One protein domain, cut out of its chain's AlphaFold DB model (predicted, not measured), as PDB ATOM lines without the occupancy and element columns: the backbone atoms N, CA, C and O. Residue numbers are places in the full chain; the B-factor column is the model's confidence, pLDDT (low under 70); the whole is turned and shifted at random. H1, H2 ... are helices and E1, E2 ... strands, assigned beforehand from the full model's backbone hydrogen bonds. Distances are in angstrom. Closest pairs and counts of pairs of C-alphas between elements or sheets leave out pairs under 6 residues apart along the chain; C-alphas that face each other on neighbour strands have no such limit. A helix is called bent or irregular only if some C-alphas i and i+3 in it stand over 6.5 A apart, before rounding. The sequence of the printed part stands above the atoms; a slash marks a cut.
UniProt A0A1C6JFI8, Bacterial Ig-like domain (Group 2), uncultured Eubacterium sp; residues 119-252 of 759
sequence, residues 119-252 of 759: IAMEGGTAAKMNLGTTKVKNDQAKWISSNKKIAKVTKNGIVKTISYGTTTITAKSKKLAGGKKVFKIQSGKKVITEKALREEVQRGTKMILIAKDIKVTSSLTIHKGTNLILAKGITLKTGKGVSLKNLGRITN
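AT A GLANCE: This is residues 119 to 252 of the 759 residues of the protein "Bacterial Ig-like domain (Group 2)" of uncultured Eubacterium sp (UniProt A0A1C6JFI8). Two lobes lie end to end, joined by the long, bent strand E7: a small sandwich, in which the short sheet E2, E5, E4 covers part of a larger sheet with E1, E3, E6 and most of E7, and a coil wound in stacked turns. In the coil, E8, E9 and E10 make one turn, E11, E12 and E13 the next beside it, and E14 starts another; H1 covers the end of the stack at E8, E9 and E10. The printed part has 134 residues, with the order E1 E2 E3 E4 E5 E6 E7 H1 E8 E9 E10 E11 E12 E13 E14, one named helix and 14 named strands, and is mostly strand. It is only just loose, close to compact, with a radius of gyration of the C-alphas of 17.2 A and spans of 55 by 26 by 21 A.

HOW THE PARTS SIT: E1, residues 119 to 122, is parallel to E7, residues 180 to 191, with N 121 and O 186 2.9 A apart. E2, residues 126 to 129, is antiparallel to E5, residues 158 to 161, with N 159 and O 127 2.8 A apart. E3, residues 142 to 145, is antiparallel to E6, residues 165 to 172, with N 170 and O 144 2.8 A apart. E4, residues 151 to 153, forms a hairpin with E5, with N 152 and O 160 2.9 A apart. E6 and E7 form a hairpin, with N 183 and O 169 2.8 A apart. E7 bends by 53 degrees at residue 188, and its residues 189 to 191 pair with E8, residues 207 to 210, in parallel, with N 191 and O 209 2.8 A apart. H1, residues 194 to 202, is on the branched sheet E1 E3 E6 E7 E8 E11 E14, at a height over the sheet of 9.4 A; every O i to N i+4 pair in it is within hydrogen-bond range. E7, H1 and E8 are a strand-helix-strand unit, two parallel neighbour strands with a helix between. E11, residues 227 to 230, is parallel to E8, with N 229 and O 208 2.8 A apart, and to E14, residues 249 to 251, with N 228 and O 249 2.8 A apart. E9, residues 214 to 216, is parallel to E12, residues 235 to 238, with N 216 and O 237 2.7 A apart. E10, residues 220 to 222, is parallel to E13, residues 244 to 246, with N 222 and O 245 2.8 A apart.

IN THESE COORDINATES: E1 begins at C-alpha 119, (182.623, 141.039, 292.520). E6 is 23.0 A long, E7 33.0 A and H1 12.3 A. E14 ends at C-alpha 251, (180.199, 139.951, 282.741).

THE WHOLE: The C-alphas farthest apart, those of Lys 174 and Gly 241, are 55.4 A apart. The printed part has no cut, and the link from E2 to E3, 12 residues, is long. The mean pLDDT of the printed part is 77.8; residue 177, residues 219 to 226, 231 to 233, 235 and 238 to 252 are under 70.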
ATOM      1  N   ILE A 119     183.577 140.564 291.532       75.81
ATOM      2  CA  ILE A 119     182.623 141.039 292.520       75.81
ATOM      3  C   ILE A 119     181.855 142.184 291.884       75.81
ATOM      4  O   ILE A 119     182.431 143.231 291.572       75.81
ATOM      5  N   ALA A 120     180.563 141.956 291.682       76.50
ATOM      6  CA  ALA A 120     179.618 142.969 291.258       76.50
ATOM      7  C   ALA A 120     179.146 143.775 292.471       76.50
ATOM      8  O   ALA A 120     178.816 143.197 293.503       76.50
ATOM      9  N   MET A 121     179.130 145.100 292.352       76.19
ATOM     10  CA  MET A 121     178.679 146.001 293.411       76.19
ATOM     11  C   MET A 121     177.832 147.125 292.823       76.19
ATOM     12  O   MET A 121     178.137 147.665 291.757       76.19
ATOM     13  N   GLU A 122     176.797 147.524 293.551       80.88
ATOM     14  CA  GLU A 122     176.077 148.761 293.266       80.88
ATOM     15  C   GLU A 122     177.014 149.964 293.496       80.88
ATOM     16  O   GLU A 122     177.858 149.956 294.400       80.88
ATOM     17  N   GLY A 123     176.941 150.983 292.639       76.31
ATOM     18  CA  GLY A 123     177.729 152.207 292.819       76.31
ATOM     19  C   GLY A 123     177.395 152.932 294.123       76.31
ATOM     20  O   GLY A 123     176.237 153.014 294.508       76.31
ATOM     21  N   GLY A 124     178.421 153.440 294.806       74.25
ATOM     22  CA  GLY A 124     178.296 154.125 296.096       74.25
ATOM     23  C   GLY A 124     178.274 153.198 297.316       74.25
ATOM     24  O   GLY A 124     178.383 153.678 298.444       74.25
ATOM     25  N   THR A 125     178.179 151.878 297.121       76.00
ATOM     26  CA  THR A 125     178.087 150.906 298.223       76.00
ATOM     27  C   THR A 125     179.453 150.468 298.746       76.00
ATOM     28  O   THR A 125     180.483 150.604 298.076       76.00
ATOM     29  N   ALA A 126     179.466 149.918 299.961       78.25
ATOM     30  CA  ALA A 126     180.655 149.362 300.589       78.25
ATOM     31  C   ALA A 126     180.447 147.899 300.995       78.25
ATOM     32  O   ALA A 126     179.380 147.526 301.472       78.25
ATOM     33  N   ALA A 127     181.482 147.077 300.830       74.06
ATOM     34  CA  ALA A 127     181.459 145.671 301.218       74.06
ATOM     35  C   ALA A 127     182.819 145.211 301.745       74.06
ATOM     36  O   ALA A 127     183.876 145.695 301.322       74.06
ATOM     37  N   LYS A 128     182.807 144.232 302.650       81.38
ATOM     38  CA  LYS A 128     184.031 143.686 303.241       81.38
ATOM     39  C   LYS A 128     184.540 142.502 302.425       81.38
ATOM     40  O   LYS A 128     183.822 141.540 302.165       81.38
ATOM     41  N   MET A 129     185.807 142.553 302.016       80.31
ATOM     42  CA  MET A 129     186.418 141.501 301.200       80.31
ATOM     43  C   MET A 129     186.880 140.323 302.056       80.31
ATOM     44  O   MET A 129     187.745 140.485 302.916       80.31
ATOM     45  N   ASN A 130     186.407 139.110 301.765       80.00
ATOM     46  CA  ASN A 130     186.846 137.924 302.497       80.00
ATOM     47  C   ASN A 130     188.126 137.312 301.888       80.00
ATOM     48  O   ASN A 130     188.176 136.897 300.719       80.00
ATOM     49  N   LEU A 131     189.195 137.181 302.685       80.38
ATOM     50  CA  LEU A 131     190.437 136.518 302.259       80.38
ATOM     51  C   LEU A 131     190.287 134.998 302.067       80.38
ATOM     52  O   LEU A 131     191.092 134.400 301.345       80.38
ATOM     53  N   GLY A 132     189.214 134.384 302.565       72.81
ATOM     54  CA  GLY A 132     188.893 132.964 302.393       72.81
ATOM     55  C   GLY A 132     189.907 132.045 303.074       72.81
ATOM     56  O   GLY A 132     190.171 130.939 302.605       72.81
ATOM     57  N   THR A 133     190.563 132.539 304.125       75.88
ATOM     58  CA  THR A 133     191.562 131.806 304.898       75.88
ATOM     59  C   THR A 133     191.612 132.326 306.326       75.88
ATOM     60  O   THR A 133     191.534 133.525 306.553       75.88
ATOM     61  N   THR A 134     191.830 131.427 307.281       80.62
ATOM     62  CA  THR A 134     192.068 131.772 308.688       80.62
ATOM     63  C   THR A 134     193.528 132.151 308.974       80.62
ATOM     64  O   THR A 134     193.852 132.584 310.073       80.62
ATOM     65  N   LYS A 135     194.441 132.003 307.996       84.38
ATOM     66  CA  LYS A 135     195.893 132.224 308.182       84.38
ATOM     67  C   LYS A 135     196.306 133.696 308.245       84.38
ATOM     68  O   LYS A 135     197.414 133.993 308.694       84.38
ATOM     69  N   VAL A 136     195.478 134.584 307.701       87.19
ATOM     70  CA  VAL A 136     195.722 136.026 307.594       87.19
ATOM     71  C   VAL A 136     194.391 136.722 307.807       87.19
ATOM     72  O   VAL A 136     193.464 136.472 307.036       87.19
ATOM     73  N   LYS A 137     194.304 137.569 308.832       88.19
ATOM     74  CA  LYS A 137     193.157 138.461 309.034       88.19
ATOM     75  C   LYS A 137     193.243 139.660 308.076       88.19
ATOM     76  O   LYS A 137     194.319 139.955 307.553       88.19
ATOM     77  N   ASN A 138     192.124 140.329 307.801       83.56
ATOM     78  CA  ASN A 138     192.087 141.406 306.804       83.56
ATOM     79  C   ASN A 138     192.973 142.605 307.159       83.56
ATOM     80  O   ASN A 138     193.666 143.111 306.281       83.56
ATOM     81  N   ASP A 139     192.971 143.008 308.425       86.00
ATOM     82  CA  ASP A 139     193.805 144.063 309.018       86.00
ATOM     83  C   ASP A 139     195.315 143.762 308.937       86.00
ATOM     84  O   ASP A 139     196.150 144.663 308.947       86.00
ATOM     85  N   GLN A 140     195.686 142.486 308.799       89.50
ATOM     86  CA  GLN A 140     197.073 142.037 308.644       89.50
ATOM     87  C   GLN A 140     197.566 142.051 307.190       89.50
ATOM     88  O   GLN A 140     198.738 141.748 306.930       89.50
ATOM     89  N   ALA A 141     196.694 142.324 306.219       90.75
ATOM     90  CA  ALA A 141     197.053 142.381 304.809       90.75
ATOM     91  C   ALA A 141     197.205 143.831 304.335       90.75
ATOM     92  O   ALA A 141     196.445 144.714 304.711       90.75
ATOM     93  N   LYS A 142     198.169 144.083 303.439       93.88
ATOM     94  CA  LYS A 142     198.296 145.395 302.789       93.88
ATOM     95  C   LYS A 142     197.360 145.467 301.586       93.88
ATOM     96  O   LYS A 142     197.591 144.759 300.601       93.88
ATOM     97  N   TRP A 143     196.348 146.324 301.659       91.44
ATOM     98  CA  TRP A 143     195.336 146.513 300.618       91.44
ATOM     99  C   TRP A 143     195.693 147.649 299.656       91.44
ATOM    100  O   TRP A 143     196.235 148.675 300.060       91.44
ATOM    101  N   ILE A 144     195.440 147.440 298.363       91.31
ATOM    102  CA  ILE A 144     195.752 148.391 297.287       91.31
ATOM    103  C   ILE A 144     194.638 148.339 296.238       91.31
ATOM    104  O   ILE A 144     194.289 147.248 295.788       91.31
ATOM    105  N   SER A 145     194.138 149.500 295.810       90.69
ATOM    106  CA  SER A 145     193.277 149.642 294.626       90.69
ATOM    107  C   SER A 145     194.103 150.057 293.412       90.69
ATOM    108  O   SER A 145     194.958 150.935 293.529       90.69
ATOM    109  N   SER A 146     193.854 149.443 292.251       88.75
ATOM    110  CA  SER A 146     194.471 149.853 290.982       88.75
ATOM    111  C   SER A 146     193.885 151.149 290.422       88.75
ATOM    112  O   SER A 146     194.546 151.820 289.642       88.75
ATOM    113  N   ASN A 147     192.650 151.492 290.796       89.62
ATOM    114  CA  ASN A 147     191.996 152.740 290.415       89.62
ATOM    115  C   ASN A 147     191.046 153.183 291.536       89.62
ATOM    116  O   ASN A 147     189.954 152.628 291.694       89.62
ATOM    117  N   LYS A 148     191.487 154.189 292.301       90.00
ATOM    118  CA  LYS A 148     190.757 154.759 293.442       90.00
ATOM    119  C   LYS A 148     189.527 155.576 293.035       90.00
ATOM    120  O   LYS A 148     188.635 155.715 293.861       90.00
ATOM    121  N   LYS A 149     189.467 156.067 291.788       90.50
ATOM    122  CA  LYS A 149     188.292 156.784 291.259       90.50
ATOM    123  C   LYS A 149     187.086 155.856 291.100       90.50
ATOM    124  O   LYS A 149     185.963 156.312 291.211       90.50
ATOM    125  N   ILE A 150     187.328 154.557 290.896       79.81
ATOM    126  CA  ILE A 150     186.276 153.537 290.759       79.81
ATOM    127  C   ILE A 150     185.966 152.884 292.108       79.81
ATOM    128  O   ILE A 150     184.803 152.756 292.476       79.81
ATOM    129  N   ALA A 151     186.986 152.463 292.864       80.94
ATOM    130  CA  ALA A 151     186.783 151.923 294.207       80.94
ATOM    131  C   ALA A 151     187.986 152.181 295.116       80.94
ATOM    132  O   ALA A 151     189.142 151.962 294.724       80.94
ATOM    133  N   LYS A 152     187.712 152.584 296.357       87.00
ATOM    134  CA  LYS A 152     188.714 152.733 297.417       87.00
ATOM    135  C   LYS A 152     188.625 151.549 298.391       87.00
ATOM    136  O   LYS A 152     187.591 150.898 298.492       87.00
ATOM    137  N   VAL A 153     189.722 151.246 299.088       88.62
ATOM    138  CA  VAL A 153     189.794 150.141 300.060       88.62
ATOM    139  C   VAL A 153     190.465 150.598 301.351       88.62
ATOM    140  O   VAL A 153     191.491 151.276 301.296       88.62
ATOM    141  N   THR A 154     189.896 150.230 302.499       85.44
ATOM    142  CA  THR A 154     190.439 150.549 303.828       85.44
ATOM    143  C   THR A 154     191.510 149.542 304.265       85.44
ATOM    144  O   THR A 154     191.702 148.490 303.645       85.44
ATOM    145  N   LYS A 155     192.199 149.825 305.380       85.81
ATOM    146  CA  LYS A 155     193.182 148.904 305.984       85.81
ATOM    147  C   LYS A 155     192.568 147.555 306.390       85.81
ATOM    148  O   LYS A 155     193.253 146.540 306.362       85.81
ATOM    149  N   ASN A 156     191.268 147.543 306.687       80.81
ATOM    150  CA  ASN A 156     190.505 146.372 307.120       80.81
ATOM    151  C   ASN A 156     189.859 145.601 305.952       80.81
ATOM    152  O   ASN A 156     189.085 144.663 306.169       80.81
ATOM    153  N   GLY A 157     190.177 145.970 304.707       79.75
ATOM    154  CA  GLY A 157     189.662 145.304 303.511       79.75
ATOM    155  C   GLY A 157     188.204 145.634 303.184       79.75
ATOM    156  O   GLY A 157     187.558 144.846 302.494       79.75
ATOM    157  N   ILE A 158     187.683 146.766 303.669       83.62
ATOM    158  CA  ILE A 158     186.370 147.292 303.269       83.62
ATOM    159  C   ILE A 158     186.562 148.059 301.968       83.62
ATOM    160  O   ILE A 158     187.382 148.975 301.907       83.62
ATOM    161  N   VAL A 159     185.843 147.670 300.923       84.69
ATOM    162  CA  VAL A 159     185.900 148.285 299.597       84.69
ATOM    163  C   VAL A 159     184.644 149.119 299.399       84.69
ATOM    164  O   VAL A 159     183.557 148.560 299.460       84.69
ATOM    165  N   LYS A 160     184.792 150.423 299.135       82.31
ATOM    166  CA  LYS A 160     183.697 151.336 298.762       82.31
ATOM    167  C   LYS A 160     183.815 151.691 297.286       82.31
ATOM    168  O   LYS A 160     184.883 152.136 296.848       82.31
ATOM    169  N   THR A 161     182.751 151.480 296.521       79.38
ATOM    170  CA  THR A 161     182.672 151.927 295.128       79.38
ATOM    171  C   THR A 161     182.362 153.418 295.094       79.38
ATOM    172  O   THR A 161     181.559 153.921 295.873       79.38
ATOM    173  N   ILE A 162     183.052 154.135 294.215       83.44
ATOM    174  CA  ILE A 162     182.948 155.590 294.083       83.44
ATOM    175  C   ILE A 162     182.237 155.951 292.781       83.44
ATOM    176  O   ILE A 162     181.331 156.774 292.779       83.44
ATOM    177  N   SER A 163     182.616 155.298 291.681       81.38
ATOM    178  CA  SER A 163     182.017 155.507 290.366       81.38
ATOM    179  C   SER A 163     181.787 154.178 289.655       81.38
ATOM    180  O   SER A 163     182.423 153.164 289.963       81.38
ATOM    181  N   TYR A 164     180.921 154.196 288.644       85.56
ATOM    182  CA  TYR A 164     180.723 153.051 287.764       85.56
ATOM    183  C   TYR A 164     182.008 152.726 286.995       85.56
ATOM    184  O   TYR A 164     182.709 153.621 286.516       85.56
ATOM    185  N   GLY A 165     182.337 151.441 286.880       79.12
ATOM    186  CA  GLY A 165     183.543 150.994 286.191       79.12
ATOM    187  C   GLY A 165     184.129 149.701 286.745       79.12
ATOM    188  O   GLY A 165     183.572 149.051 287.625       79.12
ATOM    189  N   THR A 166     185.275 149.300 286.196       82.88
ATOM    190  CA  THR A 166     185.993 148.089 286.612       82.88
ATOM    191  C   THR A 166     187.346 148.450 287.215       82.88
ATOM    192  O   THR A 166     188.120 149.189 286.615       82.88
ATOM    193  N   THR A 167     187.676 147.889 288.378       81.81
ATOM    194  CA  THR A 167     188.987 148.065 289.021       81.81
ATOM    195  C   THR A 167     189.430 146.784 289.723       81.81
ATOM    196  O   THR A 167     188.680 145.818 289.828       81.81
ATOM    197  N   THR A 168     190.678 146.732 290.174       85.56
ATOM    198  CA  THR A 168     191.247 145.583 290.876       85.56
ATOM    199  C   THR A 168     191.695 145.980 292.277       85.56
ATOM    200  O   THR A 168     192.474 146.915 292.452       85.56
ATOM    201  N   ILE A 169     191.271 145.207 293.273       85.38
ATOM    202  CA  ILE A 169     191.701 145.327 294.664       85.38
ATOM    203  C   ILE A 169     192.657 144.178 294.989       85.38
ATOM    204  O   ILE A 169     192.369 143.008 294.744       85.38
ATOM    205  N   THR A 170     193.829 144.499 295.529       88.81
ATOM    206  CA  THR A 170     194.872 143.522 295.863       88.81
ATOM    207  C   THR A 170     195.201 143.561 297.348       88.81
ATOM    208  O   THR A 170     195.660 144.582 297.848       88.81
ATOM    209  N   ALA A 171     195.075 142.417 298.020       88.44
ATOM    210  CA  ALA A 171     195.595 142.181 299.363       88.44
ATOM    211  C   ALA A 171     196.962 141.491 299.282       88.44
ATOM    212  O   ALA A 171     197.076 140.417 298.689       88.44
ATOM    213  N   LYS A 172     198.012 142.067 299.871       90.31
ATOM    214  CA  LYS A 172     199.370 141.496 299.896       90.31
ATOM    215  C   LYS A 172     199.718 140.984 301.294       90.31
ATOM    216  O   LYS A 172     199.591 141.714 302.271       90.31
ATOM    217  N   SER A 173     200.198 139.742 301.380       90.69
ATOM    218  CA  SER A 173     200.756 139.155 302.607       90.69
ATOM    219  C   SER A 173     201.581 137.908 302.284       90.69
ATOM    220  O   SER A 173     201.161 137.064 301.491       90.69
ATOM    221  N   LYS A 174     202.734 137.738 302.946       86.00
ATOM    222  CA  LYS A 174     203.631 136.573 302.771       86.00
ATOM    223  C   LYS A 174     202.955 135.236 303.115       86.00
ATOM    224  O   LYS A 174     203.374 134.193 302.622       86.00
ATOM    225  N   LYS A 175     201.914 135.272 303.952       84.12
ATOM    226  CA  LYS A 175     201.148 134.102 304.407       84.12
ATOM    227  C   LYS A 175     200.009 133.716 303.445       84.12
ATOM    228  O   LYS A 175     199.471 132.615 303.562       84.12
ATOM    229  N   LEU A 176     199.657 134.579 302.483       79.94
ATOM    230  CA  LEU A 176     198.680 134.263 301.437       79.94
ATOM    231  C   LEU A 176     199.300 133.370 300.356       79.94
ATOM    232  O   LEU A 176     200.481 133.480 300.019       79.94
ATOM    233  N   ALA A 177     198.484 132.497 299.764       69.12
ATOM    234  CA  ALA A 177     198.915 131.656 298.652       69.12
ATOM    235  C   ALA A 177     199.361 132.527 297.461       69.12
ATOM    236  O   ALA A 177     198.557 133.247 296.879       69.12
ATOM    237  N   GLY A 178     200.646 132.458 297.099       71.81
ATOM    238  CA  GLY A 178     201.226 133.305 296.050       71.81
ATOM    239  C   GLY A 178     201.544 134.741 296.493       71.81
ATOM    240  O   GLY A 178     201.775 135.594 295.641       71.81
ATOM    241  N   GLY A 179     201.545 135.024 297.801       81.62
ATOM    242  CA  GLY A 179     201.928 136.320 298.378       81.62
ATOM    243  C   GLY A 179     200.876 137.428 298.255       81.62
ATOM    244  O   GLY A 179     201.057 138.516 298.806       81.62
ATOM    245  N   LYS A 180     199.777 137.177 297.535       83.12
ATOM    246  CA  LYS A 180     198.682 138.129 297.341       83.12
ATOM    247  C   LYS A 180     197.360 137.441 297.014       83.12
ATOM    248  O   LYS A 180     197.355 136.360 296.426       83.12
ATOM    249  N   LYS A 181     196.251 138.112 297.314       81.06
ATOM    250  CA  LYS A 181     194.908 137.818 296.803       81.06
ATOM    251  C   LYS A 181     194.416 139.017 295.994       81.06
ATOM    252  O   LYS A 181     194.740 140.153 296.326       81.06
ATOM    253  N   VAL A 182     193.711 138.751 294.903       80.06
ATOM    254  CA  VAL A 182     193.262 139.765 293.944       80.06
ATOM    255  C   VAL A 182     191.758 139.607 293.750       80.06
ATOM    256  O   VAL A 182     191.298 138.483 293.551       80.06
ATOM    257  N   PHE A 183     191.034 140.718 293.813       79.44
ATOM    258  CA  PHE A 183     189.592 140.833 293.613       79.44
ATOM    259  C   PHE A 183     189.348 141.794 292.451       79.44
ATOM    260  O   PHE A 183     189.915 142.889 292.440       79.44
ATOM    261  N   LYS A 184     188.548 141.395 291.463       81.19
ATOM    262  CA  LYS A 184     188.128 142.284 290.377       81.19
ATOM    263  C   LYS A 184     186.773 142.867 290.760       81.19
ATOM    264  O   LYS A 184     185.825 142.115 290.919       81.19
ATOM    265  N   ILE A 185     186.697 144.181 290.917       81.25
ATOM    266  CA  ILE A 185     185.471 144.892 291.279       81.25
ATOM    267  C   ILE A 185     184.841 145.447 290.008       81.25
ATOM    268  O   ILE A 185     185.530 146.094 289.215       81.25
ATOM    269  N   GLN A 186     183.548 145.201 289.824       80.31
ATOM    270  CA  GLN A 186     182.729 145.820 288.790       80.31
ATOM    271  C   GLN A 186     181.594 146.585 289.462       80.31
ATOM    272  O   GLN A 186     180.703 145.986 290.056       80.31
ATOM    273  N   SER A 187     181.659 147.911 289.384       81.31
ATOM    274  CA  SER A 187     180.625 148.796 289.901       81.31
ATOM    275  C   SER A 187     179.700 149.239 288.775       81.31
ATOM    276  O   SER A 187     180.182 149.697 287.735       81.31
ATOM    277  N   GLY A 188     178.390 149.109 288.981       80.50
ATOM    278  CA  GLY A 188     177.376 149.510 288.008       80.50
ATOM    279  C   GLY A 188     176.141 150.129 288.653       80.50
ATOM    280  O   GLY A 188     175.954 150.069 289.872       80.50
ATOM    281  N   LYS A 189     175.299 150.728 287.812       88.50
ATOM    282  CA  LYS A 189     173.976 151.224 288.189       88.50
ATOM    283  C   LYS A 189     173.052 150.037 288.444       88.50
ATOM    284  O   LYS A 189     172.873 149.206 287.560       88.50
ATOM    285  N   LYS A 190     172.486 149.943 289.645       86.62
ATOM    286  CA  LYS A 190     171.583 148.848 290.010       86.62
ATOM    287  C   LYS A 190     170.242 148.965 289.295       86.62
ATOM    288  O   LYS A 190     169.630 150.028 289.277       86.62
ATOM    289  N   VAL A 191     169.780 147.832 288.786       85.75
ATOM    290  CA  VAL A 191     168.509 147.642 288.098       85.75
ATOM    291  C   VAL A 191     167.854 146.366 288.622       85.75
ATOM    292  O   VAL A 191     168.510 145.337 288.795       85.75
ATOM    293  N   ILE A 192     166.551 146.442 288.897       84.06
ATOM    294  CA  ILE A 192     165.758 145.335 289.463       84.06
ATOM    295  C   ILE A 192     164.433 145.086 288.723       84.06
ATOM    296  O   ILE A 192     163.679 144.199 289.110       84.06
ATOM    297  N   THR A 193     164.129 145.874 287.688       88.31
ATOM    298  CA  THR A 193     162.916 145.749 286.866       88.31
ATOM    299  C   THR A 193     163.249 145.933 285.390       88.31
ATOM    300  O   THR A 193     164.233 146.591 285.047       88.31
ATOM    301  N   GLU A 194     162.399 145.399 284.510       87.12
ATOM    302  CA  GLU A 194     162.519 145.605 283.062       87.12
ATOM    303  C   GLU A 194     162.462 147.094 282.685       87.12
ATOM    304  O   GLU A 194     163.273 147.559 281.889       87.12
ATOM    305  N   LYS A 195     161.551 147.864 283.296       87.06
ATOM    306  CA  LYS A 195     161.428 149.310 283.054       87.06
ATOM    307  C   LYS A 195     162.743 150.042 283.335       87.06
ATOM    308  O   LYS A 195     163.234 150.767 282.477       87.06
ATOM    309  N   ALA A 196     163.346 149.793 284.497       85.88
ATOM    310  CA  ALA A 196     164.621 150.407 284.862       85.88
ATOM    311  C   ALA A 196     165.765 149.951 283.938       85.88
ATOM    312  O   ALA A 196     166.639 150.746 283.607       85.88
ATOM    313  N   LEU A 197     165.746 148.696 283.470       85.00
ATOM    314  CA  LEU A 197     166.721 148.212 282.490       85.00
ATOM    315  C   LEU A 197     166.633 149.009 281.183       85.00
ATOM    316  O   LEU A 197     167.657 149.434 280.657       85.00
ATOM    317  N   ARG A 198     165.417 149.243 280.682       85.56
ATOM    318  CA  ARG A 198     165.181 150.004 279.447       85.56
ATOM    319  C   ARG A 198     165.638 151.449 279.561       85.56
ATOM    320  O   ARG A 198     166.336 151.928 278.674       85.56
ATOM    321  N   GLU A 199     165.282 152.116 280.654       86.62
ATOM    322  CA  GLU A 199     165.672 153.507 280.892       86.62
ATOM    323  C   GLU A 199     167.197 153.667 280.903       86.62
ATOM    324  O   GLU A 199     167.729 154.584 280.284       86.62
ATOM    325  N   GLU A 200     167.922 152.756 281.555       84.81
ATOM    326  CA  GLU A 200     169.386 152.824 281.624       84.81
ATOM    327  C   GLU A 200     170.065 152.486 280.289       84.81
ATOM    328  O   GLU A 200     171.072 153.101 279.930       84.81
ATOM    329  N   VAL A 201     169.500 151.557 279.514       75.69
ATOM    330  CA  VAL A 201     169.964 151.273 278.147       75.69
ATOM    331  C   VAL A 201     169.753 152.490 277.241       75.69
ATOM    332  O   VAL A 201     170.670 152.881 276.518       75.69
ATOM    333  N   GLN A 202     168.589 153.140 277.330       77.88
ATOM    334  CA  GLN A 202     168.269 154.349 276.568       77.88
ATOM    335  C   GLN A 202     169.177 155.528 276.942       77.88
ATOM    336  O   GLN A 202     169.614 156.268 276.067       77.88
ATOM    337  N   ARG A 203     169.524 155.674 278.227       78.00
ATOM    338  CA  ARG A 203     170.483 156.684 278.712       78.00
ATOM    339  C   ARG A 203     171.931 156.413 278.281       78.00
ATOM    340  O   ARG A 203     172.797 157.249 278.525       78.00
ATOM    341  N   GLY A 204     172.221 155.260 277.668       75.00
ATOM    342  CA  GLY A 204     173.578 154.879 277.271       75.00
ATOM    343  C   GLY A 204     174.481 154.537 278.461       75.00
ATOM    344  O   GLY A 204     175.700 154.726 278.400       75.00
ATOM    345  N   THR A 205     173.902 154.058 279.565       82.12
ATOM    346  CA  THR A 205     174.645 153.753 280.789       82.12
ATOM    347  C   THR A 205     175.658 152.638 280.544       82.12
ATOM    348  O   THR A 205     175.317 151.492 280.271       82.12
ATOM    349  N   LYS A 206     176.947 152.955 280.706       82.31
ATOM    350  CA  LYS A 206     178.052 152.039 280.370       82.31
ATOM    351  C   LYS A 206     178.152 150.804 281.270       82.31
ATOM    352  O   LYS A 206     178.734 149.807 280.856       82.31
ATOM    353  N   MET A 207     177.652 150.855 282.505       81.88
ATOM    354  CA  MET A 207     177.746 149.753 283.475       81.88
ATOM    355  C   MET A 207     176.405 149.570 284.186       81.88
ATOM    356  O   MET A 207     176.054 150.375 285.050       81.88
ATOM    357  N   ILE A 208     175.685 148.498 283.864       82.94
ATOM    358  CA  ILE A 208     174.364 148.194 284.428       82.94
ATOM    359  C   ILE A 208     174.466 146.895 285.230       82.94
ATOM    360  O   ILE A 208     174.940 145.883 284.724       82.94
ATOM    361  N   LEU A 209     174.039 146.929 286.489       82.44
ATOM    362  CA  LEU A 209     174.007 145.794 287.406       82.44
ATOM    363  C   LEU A 209     172.574 145.289 287.557       82.44
ATOM    364  O   LEU A 209     171.745 145.960 288.165       82.44
ATOM    365  N   ILE A 210     172.303 144.085 287.066       82.50
ATOM    366  CA  ILE A 210     171.011 143.420 287.228       82.50
ATOM    367  C   ILE A 210     171.042 142.644 288.545       82.50
ATOM    368  O   ILE A 210     171.780 141.670 288.694       82.50
ATOM    369  N   ALA A 211     170.269 143.123 289.520       77.19
ATOM    370  CA  ALA A 211     170.282 142.631 290.899       77.19
ATOM    371  C   ALA A 211     169.050 141.790 291.274       77.19
ATOM    372  O   ALA A 211     168.943 141.338 292.411       77.19
ATOM    373  N   LYS A 212     168.116 141.595 290.341       81.38
ATOM    374  CA  LYS A 212     166.925 140.755 290.494       81.38
ATOM    375  C   LYS A 212     166.596 140.108 289.155       81.38
ATOM    376  O   LYS A 212     166.952 140.671 288.121       81.38
ATOM    377  N   ASP A 213     165.915 138.967 289.188       81.94
ATOM    378  CA  ASP A 213     165.403 138.327 287.984       81.94
ATOM    379  C   ASP A 213     164.525 139.292 287.188       81.94
ATOM    380  O   ASP A 213     163.623 139.936 287.732       81.94
ATOM    381  N   ILE A 214     164.799 139.388 285.891       80.44
ATOM    382  CA  ILE A 214     164.059 140.242 284.966       80.44
ATOM    383  C   ILE A 214     163.614 139.379 283.800       80.44
ATOM    384  O   ILE A 214     164.431 138.721 283.166       80.44
ATOM    385  N   LYS A 215     162.319 139.420 283.490       83.38
ATOM    386  CA  LYS A 215     161.781 138.927 282.225       83.38
ATOM    387  C   LYS A 215     161.580 140.122 281.299       83.38
ATOM    388  O   LYS A 215     160.928 141.081 281.686       83.38
ATOM    389  N   VAL A 216     162.169 140.066 280.115       77.12
ATOM    390  CA  VAL A 216     162.039 141.059 279.051       77.12
ATOM    391  C   VAL A 216     160.795 140.706 278.242       77.12
ATOM    392  O   VAL A 216     160.729 139.635 277.639       77.12
ATOM    393  N   THR A 217     159.793 141.578 278.271       78.19
ATOM    394  CA  THR A 217     158.456 141.359 277.696       78.19
ATOM    395  C   THR A 217     158.236 142.089 276.370       78.19
ATOM    396  O   THR A 217     157.246 141.852 275.688       78.19
ATOM    397  N   SER A 218     159.170 142.942 275.956       73.12
ATOM    398  CA  SER A 218     159.188 143.565 274.622       73.12
ATOM    399  C   SER A 218     160.601 143.561 274.049       73.12
ATOM    400  O   SER A 218     161.566 143.443 274.803       73.12
ATOM    401  N   SER A 219     160.781 143.697 272.737       68.00
ATOM    402  CA  SER A 219     162.137 143.652 272.183       68.00
ATOM    403  C   SER A 219     163.039 144.745 272.777       68.00
ATOM    404  O   SER A 219     162.594 145.858 273.078       68.00
ATOM    405  N   LEU A 220     164.303 144.410 273.032       62.69
ATOM    406  CA  LEU A 220     165.278 145.305 273.654       62.69
ATOM    407  C   LEU A 220     166.652 145.100 273.017       62.69
ATOM    408  O   LEU A 220     167.155 143.981 272.970       62.69
ATOM    409  N   THR A 221     167.272 146.193 272.572       69.38
ATOM    410  CA  THR A 221     168.652 146.181 272.076       69.38
ATOM    411  C   THR A 221     169.569 146.853 273.087       69.38
ATOM    412  O   THR A 221     169.408 148.031 273.383       69.38
ATOM    413  N   ILE A 222     170.544 146.119 273.612       69.25
ATOM    414  CA  ILE A 222     171.592 146.660 274.476       69.25
ATOM    415  C   ILE A 222     172.676 147.264 273.591       69.25
ATOM    416  O   ILE A 222     173.253 146.572 272.751       69.25
ATOM    417  N   HIS A 223     172.966 148.549 273.786       66.88
ATOM    418  CA  HIS A 223     173.910 149.284 272.949       66.88
ATOM    419  C   HIS A 223     175.366 148.863 273.179       66.88
ATOM    420  O   HIS A 223     175.790 148.551 274.299       66.88
ATOM    421  N   LYS A 224     176.167 148.952 272.114       58.69
ATOM    422  CA  LYS A 224     177.614 148.731 272.152       58.69
ATOM    423  C   LYS A 224     178.295 149.641 273.179       58.69
ATOM    424  O   LYS A 224     177.990 150.821 273.287       58.69
ATOM    425  N   GLY A 225     179.232 149.082 273.943       57.44
ATOM    426  CA  GLY A 225     179.923 149.792 275.030       57.44
ATOM    427  C   GLY A 225     179.216 149.723 276.389       57.44
ATOM    428  O   GLY A 225     179.843 150.039 277.401       57.44
ATOM    429  N   THR A 226     177.973 149.234 276.434       67.12
ATOM    430  CA  THR A 226     177.283 148.871 277.679       67.12
ATOM    431  C   THR A 226     177.831 147.556 278.214       67.12
ATOM    432  O   THR A 226     178.080 146.621 277.455       67.12
ATOM    433  N   ASN A 227     178.027 147.468 279.525       71.06
ATOM    434  CA  ASN A 227     178.384 146.239 280.211       71.06
ATOM    435  C   ASN A 227     177.259 145.827 281.164       71.06
ATOM    436  O   ASN A 227     177.043 146.489 282.183       71.06
ATOM    437  N   LEU A 228     176.580 144.731 280.836       70.75
ATOM    438  CA  LEU A 228     175.604 144.092 281.705       70.75
ATOM    439  C   LEU A 228     176.321 143.191 282.709       70.75
ATOM    440  O   LEU A 228     177.067 142.278 282.354       70.75
ATOM    441  N   ILE A 229     176.092 143.459 283.986       76.69
ATOM    442  CA  ILE A 229     176.653 142.715 285.102       76.69
ATOM    443  C   ILE A 229     175.497 141.965 285.747       76.69
ATOM    444  O   ILE A 229     174.609 142.586 286.329       76.69
ATOM    445  N   LEU A 230     175.500 140.639 285.653       71.50
ATOM    446  CA  LEU A 230     174.524 139.820 286.367       71.50
ATOM    447  C   LEU A 230     175.018 139.599 287.796       71.50
ATOM    448  O   LEU A 230     176.168 139.191 288.010       71.50
ATOM    449  N   ALA A 231     174.176 139.903 288.782       68.50
ATOM    450  CA  ALA A 231     174.451 139.509 290.154       68.50
ATOM    451  C   ALA A 231     174.366 137.978 290.302       68.50
ATOM    452  O   ALA A 231     173.854 137.261 289.441       68.50
ATOM    453  N   LYS A 232     174.926 137.470 291.401       69.12
ATOM    454  CA  LYS A 232     174.998 136.033 291.681       69.12
ATOM    455  C   LYS A 232     173.599 135.403 291.665       69.12
ATOM    456  O   LYS A 232     172.729 135.866 292.394       69.12
ATOM    457  N   GLY A 233     173.429 134.330 290.889       64.94
ATOM    458  CA  GLY A 233     172.183 133.555 290.834       64.94
ATOM    459  C   GLY A 233     170.991 134.288 290.216       64.94
ATOM    460  O   GLY A 233     169.870 133.823 290.375       64.94
ATOM    461  N   ILE A 234     171.221 135.424 289.548       71.25
ATOM    462  CA  ILE A 234     170.169 136.200 288.892       71.25
ATOM    463  C   ILE A 234     170.005 135.772 287.441       71.25
ATOM    464  O   ILE A 234     170.997 135.555 286.734       71.25
ATOM    465  N   THR A 235     168.748 135.732 287.006       68.00
ATOM    466  CA  THR A 235     168.371 135.353 285.653       68.00
ATOM    467  C   THR A 235     167.752 136.507 284.871       68.00
ATOM    468  O   THR A 235     166.800 137.153 285.311       68.00
ATOM    469  N   LEU A 236     168.258 136.741 283.661       70.31
ATOM    470  CA  LEU A 236     167.629 137.623 282.678       70.31
ATOM    471  C   LEU A 236     166.947 136.755 281.616       70.31
ATOM    472  O   LEU A 236     167.625 136.015 280.908       70.31
ATOM    473  N   LYS A 237     165.617 136.817 281.527       74.31
ATOM    474  CA  LYS A 237     164.824 135.989 280.612       74.31
ATOM    475  C   LYS A 237     164.183 136.793 279.499       74.31
ATOM    476  O   LYS A 237     163.862 137.958 279.708       74.31
ATOM    477  N   THR A 238     163.909 136.166 278.364       65.56
ATOM    478  CA  THR A 238     163.015 136.712 277.330       65.56
ATOM    479  C   THR A 238     161.633 136.073 277.418       65.56
ATOM    480  O   THR A 238     161.487 134.913 277.800       65.56
ATOM    481  N   GLY A 239     160.593 136.846 277.107       62.47
ATOM    482  CA  GLY A 239     159.267 136.301 276.838       62.47
ATOM    483  C   GLY A 239     159.190 135.604 275.482       62.47
ATOM    484  O   GLY A 239     160.013 135.831 274.595       62.47
ATOM    485  N   LYS A 240     158.164 134.770 275.313       68.50
ATOM    486  CA  LYS A 240     157.817 134.150 274.031       68.50
ATOM    487  C   LYS A 240     157.751 135.182 272.893       68.50
ATOM    488  O   LYS A 240     157.027 136.168 273.008       68.50
ATOM    489  N   GLY A 241     158.493 134.961 271.806       53.94
ATOM    490  CA  GLY A 241     158.524 135.864 270.643       53.94
ATOM    491  C   GLY A 241     159.177 137.237 270.877       53.94
ATOM    492  O   GLY A 241     159.090 138.103 270.012       53.94
ATOM    493  N   VAL A 242     159.828 137.458 272.026       55.38
ATOM    494  CA  VAL A 242     160.494 138.724 272.373       55.38
ATOM    495  C   VAL A 242     161.991 138.616 272.119       55.38
ATOM    496  O   VAL A 242     162.625 137.719 272.658       55.38
ATOM    497  N   SER A 243     162.585 139.554 271.374       56.59
ATOM    498  CA  SER A 243     164.029 139.553 271.089       56.59
ATOM    499  C   SER A 243     164.840 140.453 272.034       56.59
ATOM    500  O   SER A 243     164.563 141.639 272.198       56.59
ATOM    501  N   LEU A 244     165.896 139.903 272.631       59.72
ATOM    502  CA  LEU A 244     166.923 140.624 273.379       59.72
ATOM    503  C   LEU A 244     168.233 140.593 272.580       59.72
ATOM    504  O   LEU A 244     168.963 139.604 272.587       59.72
ATOM    505  N   LYS A 245     168.544 141.691 271.889       61.69
ATOM    506  CA  LYS A 245     169.780 141.835 271.109       61.69
ATOM    507  C   LYS A 245     170.837 142.517 271.968       61.69
ATOM    508  O   LYS A 245     170.709 143.694 272.284       61.69
ATOM    509  N   ASN A 246     171.886 141.813 272.367       54.00
ATOM    510  CA  ASN A 246     172.969 142.387 273.153       54.00
ATOM    511  C   ASN A 246     174.217 142.660 272.303       54.00
ATOM    512  O   ASN A 246     174.988 141.751 272.014       54.00
ATOM    513  N   LEU A 247     174.454 143.940 271.994       48.62
ATOM    514  CA  LEU A 247     175.669 144.432 271.325       48.62
ATOM    515  C   LEU A 247     176.746 144.896 272.329       48.62
ATOM    516  O   LEU A 247     177.799 145.416 271.951       48.62
ATOM    517  N   GLY A 248     176.451 144.786 273.629       47.19
ATOM    518  CA  GLY A 248     177.328 145.134 274.740       47.19
ATOM    519  C   GLY A 248     178.106 143.937 275.296       47.19
ATOM    520  O   GLY A 248     177.988 142.801 274.845       47.19
ATOM    521  N   ARG A 249     178.906 144.172 276.339       55.97
ATOM    522  CA  ARG A 249     179.576 143.097 277.084       55.97
ATOM    523  C   ARG A 249     178.650 142.555 278.165       55.97
ATOM    524  O   ARG A 249     177.937 143.317 278.805       55.97
ATOM    525  N   ILE A 250     178.734 141.256 278.426       59.16
ATOM    526  CA  ILE A 250     178.120 140.640 279.603       59.16
ATOM    527  C   ILE A 250     179.244 140.118 280.486       59.16
ATOM    528  O   ILE A 250     180.147 139.425 280.011       59.16
ATOM    529  N   THR A 251     179.233 140.474 281.770       57.41
ATOM    530  CA  THR A 251     180.199 139.951 282.741       57.41
ATOM    531  C   THR A 251     179.501 139.171 283.858       57.41
ATOM    532  O   THR A 251     178.380 139.507 284.230       57.41
ATOM    533  N   ASN A 252     180.207 138.168 284.406       54.00
ATOM    534  CA  ASN A 252     179.763 137.139 285.373       54.00
ATOM    535  C   ASN A 252     179.117 135.874 284.779       54.00
ATOM    536  O   ASN A 252     178.521 135.095 285.515       54.00
TER     537      ASN A 252